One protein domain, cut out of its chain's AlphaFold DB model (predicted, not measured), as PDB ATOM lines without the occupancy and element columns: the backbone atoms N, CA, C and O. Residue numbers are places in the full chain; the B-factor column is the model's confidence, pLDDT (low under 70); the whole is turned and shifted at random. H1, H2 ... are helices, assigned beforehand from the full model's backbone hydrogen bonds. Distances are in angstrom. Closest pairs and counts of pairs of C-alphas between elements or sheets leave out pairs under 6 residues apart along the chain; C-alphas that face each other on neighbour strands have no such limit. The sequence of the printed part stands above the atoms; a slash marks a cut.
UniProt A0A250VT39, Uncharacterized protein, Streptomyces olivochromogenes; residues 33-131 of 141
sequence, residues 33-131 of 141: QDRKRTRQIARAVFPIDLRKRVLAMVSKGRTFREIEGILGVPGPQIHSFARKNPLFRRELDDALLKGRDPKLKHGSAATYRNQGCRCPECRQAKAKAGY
ATOM      1  N   GLN A  33     -55.078  -0.688  36.090       56.28
ATOM      2  CA  GLN A  33     -53.695  -1.050  36.388       56.28
ATOM      3  C   GLN A  33     -52.984  -1.676  35.177       56.28
ATOM      4  O   GLN A  33     -51.853  -1.287  34.872       56.28
ATOM      5  N   ASP A  34     -53.676  -2.509  34.391       65.00
ATOM      6  CA  ASP A  34     -53.138  -3.057  33.140       65.00
ATOM      7  C   ASP A  34     -52.901  -1.967  32.096       65.00
ATOM      8  O   ASP A  34     -51.952  -2.038  31.311       65.00
ATOM      9  N   ARG A  35     -53.702  -0.892  32.116       66.75
ATOM     10  CA  ARG A  35     -53.498   0.267  31.234       66.75
ATOM     11  C   ARG A  35     -52.250   1.049  31.632       66.75
ATOM     12  O   ARG A  35     -51.494   1.448  30.746       66.75
ATOM     13  N   LYS A  36     -52.004   1.253  32.934       70.44
ATOM     14  CA  LYS A  36     -50.778   1.906  33.436       70.44
ATOM     15  C   LYS A  36     -49.542   1.082  33.073       70.44
ATOM     16  O   LYS A  36     -48.623   1.631  32.466       70.44
ATOM     17  N   ARG A  37     -49.570  -0.232  33.325       73.25
ATOM     18  CA  ARG A  37     -48.497  -1.168  32.949       73.25
ATOM     19  C   ARG A  37     -48.252  -1.173  31.439       73.25
ATOM     20  O   ARG A  37     -47.124  -1.000  30.995       73.25
ATOM     21  N   THR A  38     -49.309  -1.254  30.630       70.75
ATOM     22  CA  THR A  38     -49.202  -1.208  29.160       70.75
ATOM     23  C   THR A  38     -48.596   0.108  28.668       70.75
ATOM     24  O   THR A  38     -47.807   0.107  27.724       70.75
ATOM     25  N   ARG A  39     -48.945   1.244  29.290       71.94
ATOM     26  CA  ARG A  39     -48.348   2.553  28.973       71.94
ATOM     27  C   ARG A  39     -46.868   2.602  29.345       71.94
ATOM     28  O   ARG A  39     -46.093   3.142  28.565       71.94
ATOM     29  N   GLN A  40     -46.482   2.051  30.495       76.44
ATOM     30  CA  GLN A  40     -45.081   1.966  30.916       76.44
ATOM     31  C   GLN A  40     -44.265   1.093  29.958       76.44
ATOM     32  O   GLN A  40     -43.262   1.569  29.439       76.44
ATOM     33  N   ILE A  41     -44.749  -0.108  29.621       76.56
ATOM     34  CA  ILE A  41     -44.107  -0.992  28.634       76.56
ATOM     35  C   ILE A  41     -43.974  -0.274  27.287       76.56
ATOM     36  O   ILE A  41     -42.886  -0.200  26.731       76.56
ATOM     37  N   ALA A  42     -45.048   0.341  26.782       75.38
ATOM     38  CA  ALA A  42     -44.991   1.081  25.522       75.38
ATOM     39  C   ALA A  42     -43.991   2.252  25.562       75.38
ATOM     40  O   ALA A  42     -43.363   2.549  24.549       75.38
ATOM     41  N   ARG A  43     -43.838   2.925  26.711       77.31
ATOM     42  CA  ARG A  43     -42.849   3.997  26.895       77.31
ATOM     43  C   ARG A  43     -41.418   3.465  26.932       77.31
ATOM     44  O   ARG A  43     -40.557   4.133  26.377       77.31
ATOM     45  N   ALA A  44     -41.195   2.303  27.546       80.31
ATOM     46  CA  ALA A  44     -39.891   1.653  27.614       80.31
ATOM     47  C   ALA A  44     -39.447   1.120  26.242       80.31
ATOM     48  O   ALA A  44     -38.328   1.374  25.821       80.31
ATOM     49  N   VAL A  45     -40.349   0.461  25.504       80.69
ATOM     50  CA  VAL A  45     -40.050  -0.093  24.169       80.69
ATOM     51  C   VAL A  45     -39.938   1.004  23.099       80.69
ATOM     52  O   VAL A  45     -39.339   0.799  22.048       80.69
ATOM     53  N   PHE A  46     -40.493   2.195  23.342       87.75
ATOM     54  CA  PHE A  46     -40.371   3.328  22.426       87.75
ATOM     55  C   PHE A  46     -39.911   4.589  23.173       87.75
ATOM     56  O   PHE A  46     -40.749   5.442  23.494       87.75
ATOM     57  N   PRO A  47     -38.605   4.703  23.489       90.44
ATOM     58  CA  PRO A  47     -38.033   5.811  24.257       90.44
ATOM     59  C   PRO A  47     -38.194   7.177  23.581       90.44
ATOM     60  O   PRO A  47     -38.472   7.270  22.385       90.44
ATOM     61  N   ILE A  48     -38.001   8.257  24.346       91.56
ATOM     62  CA  ILE A  48     -38.132   9.636  23.841       91.56
ATOM     63  C   ILE A  48     -37.156   9.917  22.691       91.56
ATOM     64  O   ILE A  48     -37.570  10.496  21.688       91.56
ATOM     65  N   ASP A  49     -35.907   9.467  22.774       94.12
ATOM     66  CA  ASP A  49     -34.923   9.720  21.713       94.12
ATOM     67  C   ASP A  49     -35.273   8.996  20.417       94.12
ATOM     68  O   ASP A  49     -35.179   9.565  19.328       94.12
ATOM     69  N   LEU A  50     -35.777   7.768  20.532       94.25
ATOM     70  CA  LEU A  50     -36.243   6.998  19.387       94.25
ATOM     71  C   LEU A  50     -37.454   7.667  18.723       94.25
ATOM     72  O   LEU A  50     -37.508   7.758  17.498       94.25
ATOM     73  N   ARG A  51     -38.381   8.226  19.515       94.88
ATOM     74  CA  ARG A  51     -39.497   9.040  18.999       94.88
ATOM     75  C   ARG A  51     -38.994  10.251  18.227       94.88
ATOM     76  O   ARG A  51     -39.437  10.464  17.104       94.88
ATOM     77  N   LYS A  52     -38.059  11.018  18.800       96.50
ATOM     78  CA  LYS A  52     -37.477  12.203  18.151       96.50
ATOM     79  C   LYS A  52     -36.822  11.842  16.818       96.50
ATOM     80  O   LYS A  52     -37.071  12.512  15.820       96.50
ATOM     81  N   ARG A  53     -36.051  10.748  16.773       96.75
ATOM     82  CA  ARG A  53     -35.427  10.245  15.536       96.75
ATOM     83  C   ARG A  53     -36.467   9.850  14.488       96.75
ATOM     84  O   ARG A  53     -36.333  10.245  13.333       96.75
ATOM     85  N   VAL A  54     -37.525   9.138  14.887       96.56
ATOM     86  CA  VAL A  54     -38.639   8.800  13.988       96.56
ATOM     87  C   VAL A  54     -39.285  10.068  13.427       96.56
ATOM     88  O   VAL A  54     -39.414  10.186  12.213       96.56
ATOM     89  N   LEU A  55     -39.645  11.037  14.275       97.38
ATOM     90  CA  LEU A  55     -40.273  12.291  13.842       97.38
ATOM     91  C   LEU A  55     -39.377  13.077  12.877       97.38
ATOM     92  O   LEU A  55     -39.857  13.550  11.850       97.38
ATOM     93  N   ALA A  56     -38.075  13.155  13.160       97.19
ATOM     94  CA  ALA A  56     -37.111  13.804  12.281       97.19
ATOM     95  C   ALA A  56     -37.054  13.131  10.900       97.19
ATOM     96  O   ALA A  56     -37.106  13.814   9.880       97.19
ATOM     97  N   MET A  57     -37.006  11.799  10.843       96.44
ATOM     98  CA  MET A  57     -36.973  11.060   9.576       96.44
ATOM     99  C   MET A  57     -38.270  11.216   8.781       96.44
ATOM    100  O   MET A  57     -38.228  11.486   7.581       96.44
ATOM    101  N   VAL A  58     -39.417  11.123   9.458       96.38
ATOM    102  CA  VAL A  58     -40.731  11.356   8.847       96.38
ATOM    103  C   VAL A  58     -40.822  12.774   8.282       96.38
ATOM    104  O   VAL A  58     -41.276  12.948   7.157       96.38
ATOM    105  N   SER A  59     -40.336  13.781   9.015       96.62
ATOM    106  CA  SER A  59     -40.351  15.178   8.559       96.62
ATOM    107  C   SER A  59     -39.489  15.439   7.322       96.62
ATOM    108  O   SER A  59     -39.750  16.384   6.590       96.62
ATOM    109  N   LYS A  60     -38.506  14.572   7.050       95.00
ATOM    110  CA  LYS A  60     -37.682  14.589   5.831       95.00
ATOM    111  C   LYS A  60     -38.317  13.812   4.669       95.00
ATOM    112  O   LYS A  60     -37.673  13.621   3.645       95.00
ATOM    113  N   GLY A  61     -39.542  13.314   4.842       93.06
ATOM    114  CA  GLY A  61     -40.280  12.558   3.831       93.06
ATOM    115  C   GLY A  61     -39.891  11.087   3.715       93.06
ATOM    116  O   GLY A  61     -40.294  10.428   2.760       93.06
ATOM    117  N   ARG A  62     -39.145  10.536   4.683       93.31
ATOM    118  CA  ARG A  62     -38.818   9.104   4.686       93.31
ATOM    119  C   ARG A  62     -40.067   8.265   4.924       93.31
ATOM    120  O   ARG A  62     -40.886   8.548   5.803       93.31
ATOM    121  N   THR A  63     -40.181   7.184   4.167       91.62
ATOM    122  CA  THR A  63     -41.229   6.181   4.332       91.62
ATOM    123  C   THR A  63     -41.007   5.371   5.608       91.62
ATOM    124  O   THR A  63     -39.885   5.204   6.086       91.62
ATOM    125  N   PHE A  64     -42.075   4.786   6.159       92.12
ATOM    126  CA  PHE A  64     -41.931   3.911   7.328       92.12
ATOM    127  C   PHE A  64     -41.087   2.665   7.051       92.12
ATOM    128  O   PHE A  64     -40.458   2.168   7.975       92.12
ATOM    129  N   ARG A  65     -41.029   2.201   5.796       91.25
ATOM    130  CA  ARG A  65     -40.168   1.084   5.394       91.25
ATOM    131  C   ARG A  65     -38.687   1.458   5.489       91.25
ATOM    132  O   ARG A  65     -37.899   0.682   6.010       91.25
ATOM    133  N   GLU A  66     -38.313   2.654   5.034       93.25
ATOM    134  CA  GLU A  66     -36.942   3.159   5.194       93.25
ATOM    135  C   GLU A  66     -36.599   3.394   6.668       93.25
ATOM    136  O   GLU A  66     -35.514   3.040   7.119       93.25
ATOM    137  N   ILE A  67     -37.531   3.965   7.438       94.50
ATOM    138  CA  ILE A  67     -37.340   4.199   8.875       94.50
ATOM    139  C   ILE A  67     -37.124   2.881   9.621       94.50
ATOM    140  O   ILE A  67     -36.267   2.820  10.497       94.50
ATOM    141  N   GLU A  68     -37.874   1.837   9.274       94.75
ATOM    142  CA  GLU A  68     -37.695   0.499   9.832       94.75
ATOM    143  C   GLU A  68     -36.306  -0.058   9.511       94.75
ATOM    144  O   GLU A  68     -35.626  -0.521  10.421       94.75
ATOM    145  N   GLY A  69     -35.835   0.083   8.268       95.19
ATOM    146  CA  GLY A  69     -34.482  -0.333   7.885       95.19
ATOM    147  C   GLY A  69     -33.363   0.415   8.620       95.19
ATOM    148  O   GLY A  69     -32.303  -0.154   8.851       95.19
ATOM    149  N   ILE A  70     -33.589   1.673   9.013       94.50
ATOM    150  CA  ILE A  70     -32.562   2.522   9.643       94.50
ATOM    151  C   ILE A  70     -32.598   2.444  11.174       94.50
ATOM    152  O   ILE A  70     -31.556   2.444  11.823       94.50
ATOM    153  N   LEU A  71     -33.791   2.440  11.770       93.31
ATOM    154  CA  LEU A  71     -33.978   2.525  13.222       93.31
ATOM    155  C   LEU A  71     -34.430   1.201  13.850       93.31
ATOM    156  O   LEU A  71     -34.565   1.140  15.070       93.31
ATOM    157  N   GLY A  72     -34.729   0.175  13.047       92.50
ATOM    158  CA  GLY A  72     -35.279  -1.095  13.528       92.50
ATOM    159  C   GLY A  72     -36.687  -0.969  14.116       92.50
ATOM    160  O   GLY A  72     -37.124  -1.843  14.860       92.50
ATOM    161  N   VAL A  73     -37.399   0.133  13.838       90.88
ATOM    162  CA  VAL A  73     -38.743   0.378  14.378       90.88
ATOM    163  C   VAL A  73     -39.798   0.098  13.312       90.88
ATOM    164  O   VAL A  73     -39.953   0.907  12.393       90.88
ATOM    165  N   PRO A  74     -40.595  -0.973  13.454       91.31
ATOM    166  CA  PRO A  74     -41.618  -1.301  12.478       91.31
ATOM    167  C   PRO A  74     -42.751  -0.267  12.474       91.31
ATOM    168  O   PRO A  74     -43.258   0.164  13.517       91.31
ATOM    169  N   GLY A  75     -43.226   0.099  11.281       90.75
ATOM    170  CA  GLY A  75     -44.337   1.047  11.100       90.75
ATOM    171  C   GLY A  75     -45.594   0.742  11.945       90.75
ATOM    172  O   GLY A  75     -46.162   1.658  12.558       90.75
ATOM    173  N   PRO A  76     -46.038  -0.529  12.064       89.88
ATOM    174  CA  PRO A  76     -47.133  -0.917  12.957       89.88
ATOM    175  C   PRO A  76     -46.924  -0.537  14.427       89.88
ATOM    176  O   PRO A  76     -47.895  -0.193  15.111       89.88
ATOM    177  N   GLN A  77     -45.684  -0.560  14.923       90.00
ATOM    178  CA  GLN A  77     -45.354  -0.157  16.288       90.00
ATOM    179  C   GLN A  77     -45.500   1.356  16.464       90.00
ATOM    180  O   GLN A  77     -46.155   1.785  17.416       90.00
ATOM    181  N   ILE A  78     -45.010   2.156  15.510       93.19
ATOM    182  CA  ILE A  78     -45.180   3.622  15.494       93.19
ATOM    183  C   ILE A  78     -46.674   3.975  15.550       93.19
ATOM    184  O   ILE A  78     -47.116   4.767  16.388       93.19
ATOM    185  N   HIS A  79     -47.491   3.334  14.709       90.12
ATOM    186  CA  HIS A  79     -48.937   3.551  14.688       90.12
ATOM    187  C   HIS A  79     -49.642   3.080  15.962       90.12
ATOM    188  O   HIS A  79     -50.561   3.748  16.445       90.12
ATOM    189  N   SER A  80     -49.230   1.941  16.518       88.94
ATOM    190  CA  SER A  80     -49.789   1.418  17.765       88.94
ATOM    191  C   SER A  80     -49.473   2.326  18.948       88.94
ATOM    192  O   SER A  80     -50.338   2.537  19.801       88.94
ATOM    193  N   PHE A  81     -48.272   2.906  18.979       90.69
ATOM    194  CA  PHE A  81     -47.887   3.888  19.981       90.69
ATOM    195  C   PHE A  81     -48.677   5.191  19.822       90.69
ATOM    196  O   PHE A  81     -49.296   5.645  20.783       90.69
ATOM    197  N   ALA A  82     -48.760   5.738  18.604       92.44
ATOM    198  CA  ALA A  82     -49.535   6.946  18.315       92.44
ATOM    199  C   ALA A  82     -51.021   6.795  18.685       92.44
ATOM    200  O   ALA A  82     -51.629   7.716  19.215       92.44
ATOM    201  N   ARG A  83     -51.617   5.610  18.497       88.12
ATOM    202  CA  ARG A  83     -53.003   5.345  18.927       88.12
ATOM    203  C   ARG A  83     -53.192   5.473  20.443       88.12
ATOM    204  O   ARG A  83     -54.265   5.855  20.893       88.12
ATOM    205  N   LYS A  84     -52.174   5.120  21.233       83.69
ATOM    206  CA  LYS A  84     -52.209   5.139  22.706       83.69
ATOM    207  C   LYS A  84     -51.717   6.466  23.301       83.69
ATOM    208  O   LYS A  84     -51.908   6.684  24.497       83.69
ATOM    209  N   ASN A  85     -51.078   7.322  22.501       88.44
ATOM    210  CA  ASN A  85     -50.461   8.573  22.931       88.44
ATOM    211  C   ASN A  85     -50.886   9.739  22.012       88.44
ATOM    212  O   ASN A  85     -50.290   9.922  20.949       88.44
ATOM    213  N   PRO A  86     -51.888  10.542  22.424       90.12
ATOM    214  CA  PRO A  86     -52.402  11.654  21.625       90.12
ATOM    215  C   PRO A  86     -51.374  12.748  21.320       90.12
ATOM    216  O   PRO A  86     -51.445  13.348  20.252       90.12
ATOM    217  N   LEU A  87     -50.417  12.995  22.220       92.56
ATOM    218  CA  LEU A  87     -49.370  13.998  21.994       92.56
ATOM    219  C   LEU A  87     -48.453  13.555  20.858       92.56
ATOM    220  O   LEU A  87     -48.362  14.235  19.844       92.56
ATOM    221  N   PHE A  88     -47.900  12.345  20.965       94.12
ATOM    222  CA  PHE A  88     -47.071  11.784  19.896       94.12
ATOM    223  C   PHE A  88     -47.842  11.638  18.580       94.12
ATOM    224  O   PHE A  88     -47.271  11.739  17.500       94.12
ATOM    225  N   ARG A  89     -49.159  11.399  18.647       94.75
ATOM    226  CA  ARG A  89     -49.996  11.362  17.450       94.75
ATOM    227  C   ARG A  89     -50.009  12.700  16.713       94.75
ATOM    228  O   ARG A  89     -49.891  12.680  15.494       94.75
ATOM    229  N   ARG A  90     -50.155  13.813  17.436       95.62
ATOM    230  CA  ARG A  90     -50.121  15.163  16.855       95.62
ATOM    231  C   ARG A  90     -48.749  15.456  16.256       95.62
ATOM    232  O   ARG A  90     -48.674  15.757  15.075       95.62
ATOM    233  N   GLU A  91     -47.682  15.210  17.015       96.88
ATOM    234  CA  GLU A  91     -46.302  15.392  16.538       96.88
ATOM    235  C   GLU A  91     -46.011  14.584  15.263       96.88
ATOM    236  O   GLU A  91     -45.379  15.076  14.328       96.88
ATOM    237  N   LEU A  92     -46.492  13.337  15.202       96.75
ATOM    238  CA  LEU A  92     -46.341  12.484  14.026       96.75
ATOM    239  C   LEU A  92     -47.138  13.007  12.829       96.75
ATOM    240  O   LEU A  92     -46.651  12.941  11.704       96.75
ATOM    241  N   ASP A  93     -48.361  13.486  13.054       95.69
ATOM    242  CA  ASP A  93     -49.195  14.039  11.990       95.69
ATOM    243  C   ASP A  93     -48.575  15.337  11.430       95.69
ATOM    244  O   ASP A  93     -48.505  15.477  10.208       95.69
ATOM    245  N   ASP A  94     -48.006  16.197  12.280       96.88
ATOM    246  CA  ASP A  94     -47.257  17.393  11.867       96.88
ATOM    247  C   ASP A  94     -45.996  17.032  11.072       96.88
ATOM    248  O   ASP A  94     -45.717  17.618  10.025       96.88
ATOM    249  N   ALA A  95     -45.238  16.030  11.527       96.56
ATOM    250  CA  ALA A  95     -44.069  15.542  10.801       96.56
ATOM    251  C   ALA A  95     -44.452  14.981   9.420       96.56
ATOM    252  O   ALA A  95     -43.767  15.251   8.437       96.56
ATOM    253  N   LEU A  96     -45.562  14.239   9.323       95.25
ATOM    254  CA  LEU A  96     -46.068  13.704   8.054       95.25
ATOM    255  C   LEU A  96     -46.537  14.800   7.090       95.25
ATOM    256  O   LEU A  96     -46.474  14.600   5.879       95.25
ATOM    257  N   LEU A  97     -47.042  15.921   7.609       94.81
ATOM    258  CA  LEU A  97     -47.401  17.086   6.799       94.81
ATOM    259  C   LEU A  97     -46.162  17.849   6.318       94.81
ATOM    260  O   LEU A  97     -46.153  18.309   5.182       94.81
ATOM    261  N   LYS A  98     -45.108  17.938   7.139       95.31
ATOM    262  CA  LYS A  98     -43.828  18.560   6.759       95.31
ATOM    263  C   LYS A  98     -43.073  17.754   5.702       95.31
ATOM    264  O   LYS A  98     -42.622  18.317   4.716       95.31
ATOM    265  N   GLY A  99     -42.981  16.436   5.875       91.94
ATOM    266  CA  GLY A  99     -42.307  15.530   4.936       91.94
ATOM    267  C   GLY A  99     -43.154  15.144   3.725       91.94
ATOM    268  O   GLY A  99     -42.975  14.072   3.151       91.94
ATOM    269  N   ARG A 100     -44.157  15.950   3.388       91.62
ATOM    270  CA  ARG A 100     -45.139  15.618   2.367       91.62
ATOM    271  C   ARG A 100     -44.531  15.788   0.981       91.62
ATOM    272  O   ARG A 100     -44.065  16.867   0.644       91.62
ATOM    273  N   ASP A 101     -44.603  14.742   0.161       90.38
ATOM    274  CA  ASP A 101     -44.195  14.837  -1.242       90.38
ATOM    275  C   ASP A 101     -45.179  15.739  -2.016       90.38
ATOM    276  O   ASP A 101     -46.357  15.373  -2.125       90.38
ATOM    277  N   PRO A 102     -44.742  16.894  -2.551       89.50
ATOM    278  CA  PRO A 102     -45.614  17.813  -3.279       89.50
ATOM    279  C   PRO A 102     -46.093  17.255  -4.627       89.50
ATOM    280  O   PRO A 102     -47.089  17.737  -5.158       89.50
ATOM    281  N   LYS A 103     -45.427  16.234  -5.183       90.25
ATOM    282  CA  LYS A 103     -45.791  15.637  -6.479       90.25
ATOM    283  C   LYS A 103     -47.006  14.716  -6.385       90.25
ATOM    284  O   LYS A 103     -47.647  14.423  -7.392       90.25
ATOM    285  N   LEU A 104     -47.331  14.235  -5.186       88.56
ATOM    286  CA  LEU A 104     -48.456  13.335  -4.970       88.56
ATOM    287  C   LEU A 104     -49.752  14.118  -4.749       88.56
ATOM    288  O   LEU A 104     -49.821  15.027  -3.924       88.56
ATOM    289  N   LYS A 105     -50.838  13.692  -5.402       90.50
ATOM    290  CA  LYS A 105     -52.183  14.206  -5.112       90.50
ATOM    291  C   LYS A 105     -52.680  13.637  -3.786       90.50
ATOM    292  O   LYS A 105     -53.193  12.516  -3.723       90.50
ATOM    293  N   HIS A 106     -52.499  14.379  -2.703       91.25
ATOM    294  CA  HIS A 106     -52.941  13.945  -1.380       91.25
ATOM    295  C   HIS A 106     -54.466  13.980  -1.214       91.25
ATOM    296  O   HIS A 106     -55.195  14.457  -2.078       91.25
ATOM    297  N   GLY A 107     -54.956  13.415  -0.106       90.62
ATOM    298  CA  GLY A 107     -56.386  13.402   0.214       90.62
ATOM    299  C   GLY A 107     -57.193  12.358  -0.559       90.62
ATOM    300  O   GLY A 107     -58.418  12.394  -0.534       90.62
ATOM    301  N   SER A 108     -56.531  11.396  -1.210       91.31
ATOM    302  CA  SER A 108     -57.192  10.302  -1.927       91.31
ATOM    303  C   SER A 108     -56.892   8.936  -1.299       91.31
ATOM    304  O   SER A 108     -55.820   8.697  -0.730       91.31
ATOM    305  N   ALA A 109     -57.839   8.000  -1.423       89.00
ATOM    306  CA  ALA A 109     -57.629   6.618  -0.990       89.00
ATOM    307  C   ALA A 109     -56.561   5.900  -1.838       89.00
ATOM    308  O   ALA A 109     -55.858   5.031  -1.318       89.00
ATOM    309  N   ALA A 110     -56.401   6.287  -3.109       89.19
ATOM    310  CA  ALA A 110     -55.377   5.753  -4.004       89.19
ATOM    311  C   ALA A 110     -53.968   6.138  -3.532       89.19
ATOM    312  O   ALA A 110     -53.109   5.273  -3.395       89.19
ATOM    313  N   THR A 111     -53.747   7.398  -3.160       89.62
ATOM    314  CA  THR A 111     -52.454   7.871  -2.632       89.62
ATOM    315  C   THR A 111     -52.110   7.196  -1.304       89.62
ATOM    316  O   THR A 111     -50.951   6.897  -1.025       89.62
ATOM    317  N   TYR A 112     -53.116   6.865  -0.490       89.81
ATOM    318  CA  TYR A 112     -52.899   6.061   0.711       89.81
ATOM    319  C   TYR A 112     -52.487   4.611   0.395       89.81
ATOM    320  O   TYR A 112     -51.586   4.070   1.042       89.81
ATOM    321  N   ARG A 113     -53.192   3.937  -0.524       87.31
ATOM    322  CA  ARG A 113     -53.004   2.499  -0.795       87.31
ATOM    323  C   ARG A 113     -51.795   2.232  -1.688       87.31
ATOM    324  O   ARG A 113     -50.979   1.394  -1.332       87.31
ATOM    325  N   ASN A 114     -51.671   2.980  -2.778       87.50
ATOM    326  CA  ASN A 114     -50.717   2.717  -3.854       87.50
ATOM    327  C   ASN A 114     -49.398   3.464  -3.633       87.50
ATOM    328  O   ASN A 114     -48.335   2.904  -3.846       87.50
ATOM    329  N   GLN A 115     -49.470   4.709  -3.151       86.31
ATOM    330  CA  GLN A 115     -48.289   5.565  -2.947       86.31
ATOM    331  C   GLN A 115     -47.779   5.542  -1.498       86.31
ATOM    332  O   GLN A 115     -46.828   6.228  -1.142       86.31
ATOM    333  N   GLY A 116     -48.437   4.783  -0.616       85.44
ATOM    334  CA  GLY A 116     -47.986   4.586   0.760       85.44
ATOM    335  C   GLY A 116     -48.074   5.816   1.668       85.44
ATOM    336  O   GLY A 116     -47.627   5.738   2.812       85.44
ATOM    337  N   CYS A 117     -48.680   6.929   1.234       90.06
ATOM    338  CA  CYS A 117     -48.763   8.133   2.055       90.06
ATOM    339  C   CYS A 117     -49.625   7.901   3.309       90.06
ATOM    340  O   CYS A 117     -50.711   7.308   3.261       90.06
ATOM    341  N   ARG A 118     -49.148   8.384   4.461       90.62
ATOM    342  CA  ARG A 118     -49.803   8.201   5.769       90.62
ATOM    343  C   ARG A 118     -50.261   9.504   6.425       90.62
ATOM    344  O   ARG A 118     -50.748   9.452   7.555       90.62
ATOM    345  N   CYS A 119     -50.174  10.637   5.725       92.69
ATOM    346  CA  CYS A 119     -50.637  11.942   6.206       92.69
ATOM    347  C   CYS A 119     -52.122  11.903   6.649       92.69
ATOM    348  O   CYS A 119     -52.872  10.998   6.246       92.69
ATOM    349  N   PRO A 120     -52.564  12.822   7.529       91.81
ATOM    350  CA  PRO A 120     -53.918  12.800   8.087       91.81
ATOM    351  C   PRO A 120     -55.013  12.789   7.010       91.81
ATOM    352  O   PRO A 120     -55.944  11.991   7.112       91.81
ATOM    353  N   GLU A 121     -54.866  13.574   5.942       92.44
ATOM    354  CA  GLU A 121     -55.847  13.654   4.851       92.44
ATOM    355  C   GLU A 121     -55.988  12.336   4.073       92.44
ATOM    356  O   GLU A 121     -57.094  11.819   3.926       92.44
ATOM    357  N   CYS A 122     -54.880  11.726   3.631       91.62
ATOM    358  CA  CYS A 122     -54.904  10.435   2.923       91.62
ATOM    359  C   CYS A 122     -55.509   9.324   3.798       91.62
ATOM    360  O   CYS A 122     -56.215   8.433   3.322       91.62
ATOM    361  N   ARG A 123     -55.261   9.385   5.109       90.38
ATOM    362  CA  ARG A 123     -55.794   8.425   6.080       90.38
ATOM    363  C   ARG A 123     -57.300   8.590   6.274       90.38
ATOM    364  O   ARG A 123     -58.005   7.584   6.334       90.38
ATOM    365  N   GLN A 124     -57.792   9.828   6.318       90.12
ATOM    366  CA  GLN A 124     -59.226  10.127   6.332       90.12
ATOM    367  C   GLN A 124     -59.901   9.698   5.028       90.12
ATOM    368  O   GLN A 124     -60.943   9.051   5.074       90.12
ATOM    369  N   ALA A 125     -59.289   9.969   3.874       89.75
ATOM    370  CA  ALA A 125     -59.808   9.545   2.576       89.75
ATOM    371  C   ALA A 125     -59.961   8.019   2.491       89.75
ATOM    372  O   ALA A 125     -60.996   7.515   2.059       89.75
ATOM    373  N   LYS A 126     -58.971   7.269   2.993       88.44
ATOM    374  CA  LYS A 126     -59.058   5.807   3.110       88.44
ATOM    375  C   LYS A 126     -60.181   5.358   4.050       88.44
ATOM    376  O   LYS A 126     -60.844   4.368   3.751       88.44
ATOM    377  N   ALA A 127     -60.386   6.046   5.175       85.69
ATOM    378  CA  ALA A 127     -61.465   5.731   6.111       85.69
ATOM    379  C   ALA A 127     -62.847   5.970   5.482       85.69
ATOM    380  O   ALA A 127     -63.689   5.080   5.533       85.69
ATOM    381  N   LYS A 128     -63.039   7.113   4.808       83.75
ATOM    382  CA  LYS A 128     -64.263   7.436   4.059       83.75
ATOM    383  C   LYS A 128     -64.536   6.408   2.958       83.75
ATOM    384  O   LYS A 128     -65.641   5.897   2.867       83.75
ATOM    385  N   ALA A 129     -63.512   6.027   2.192       79.31
ATOM    386  CA  ALA A 129     -63.637   5.008   1.148       79.31
ATOM    387  C   ALA A 129     -63.978   3.605   1.690       79.31
ATOM    388  O   ALA A 129     -64.547   2.798   0.968       79.31
ATOM    389  N   GLY A 130     -63.616   3.293   2.941       66.00
ATOM    390  CA  GLY A 130     -63.935   2.012   3.582       66.00
ATOM    391  C   GLY A 130     -65.322   1.952   4.230       66.00
ATOM    392  O   GLY A 130     -65.817   0.856   4.476       66.00
ATOM    393  N   TYR A 131     -65.953   3.099   4.500       54.47
ATOM    394  CA  TYR A 131     -67.279   3.168   5.127       54.47
ATOM    395  C   TYR A 131     -68.434   2.816   4.173       54.47
ATOM    396  O   TYR A 131     -69.532   2.539   4.640       54.47
TER     397      TYR A 131
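This is residues 33 to 131 of the 141 residues of an uncharacterized protein of Streptomyces olivochromogenes (UniProt A0A250VT39). Four helices, H2 to H5, form a core in which each meets the next and H5 closes the ring on H2; H1 extends from one end as an arm, and H6 and H7 make a small lobe at the other. The printed part has 99 residues with seven named helices, H1 to H7 in chain order, and no named strand; its class is all helix. It is compact, with a radius of gyration of the C-alphas of 14.1 A and spans of 42 by 32 by 20 A.

H1, residues 33 to 45, begins at C-alpha 33 (-53.695, -1.050, 36.388) and is 18.3 A long. H2, residues 48 to 59, is 16.4 A long. H3 is residues 64 to 71 and H4 residues 75 to 84. H5, residues 86 to 98, is 18.5 A long. H6 is residues 109 to 113. H7, residues 120 to 131, is 16.7 A long and ends at C-alpha 131 (-67.279, 3.168, 5.127).

H5 is the hub. Residues 55 to 59 of H2 touch it at a shallow tilt of 30 degrees, the same way; the closest C-alphas, Ser 59 and Ala 95, are 4.4 A apart. H4 and H5 touch only at the corner, closest at C-alphas 82 and 89, 4.5 A. H5 and H7 only just touch, with 3 pairs of C-alphas within 8 A, the closest Asp 93 and Pro 120, 6.3 A. H2 and H3 form a helical hairpin, closest at C-alphas 57 and 67, 6.9 A. H3 touches H4, about perpendicular at 84 degrees, closest at C-alphas 64 and 75, 5.3 A. H6 touches H7, closest at C-alphas 109 and 126, 4.4 A. H1 is close to H4 but not clearly touching: C-alphas 42 and 81 are 6.9 A apart. In H1 to H7 every O i to N i+4 pair is within hydrogen-bond range.

The C-alphas farthest apart, Gln 33 and Lys 103, are 46.7 A apart. The printed part has no cut and no long link. Mean pLDDT of the printed part is 88.6; residues 33 to 35 and 130 to 131 are under 70.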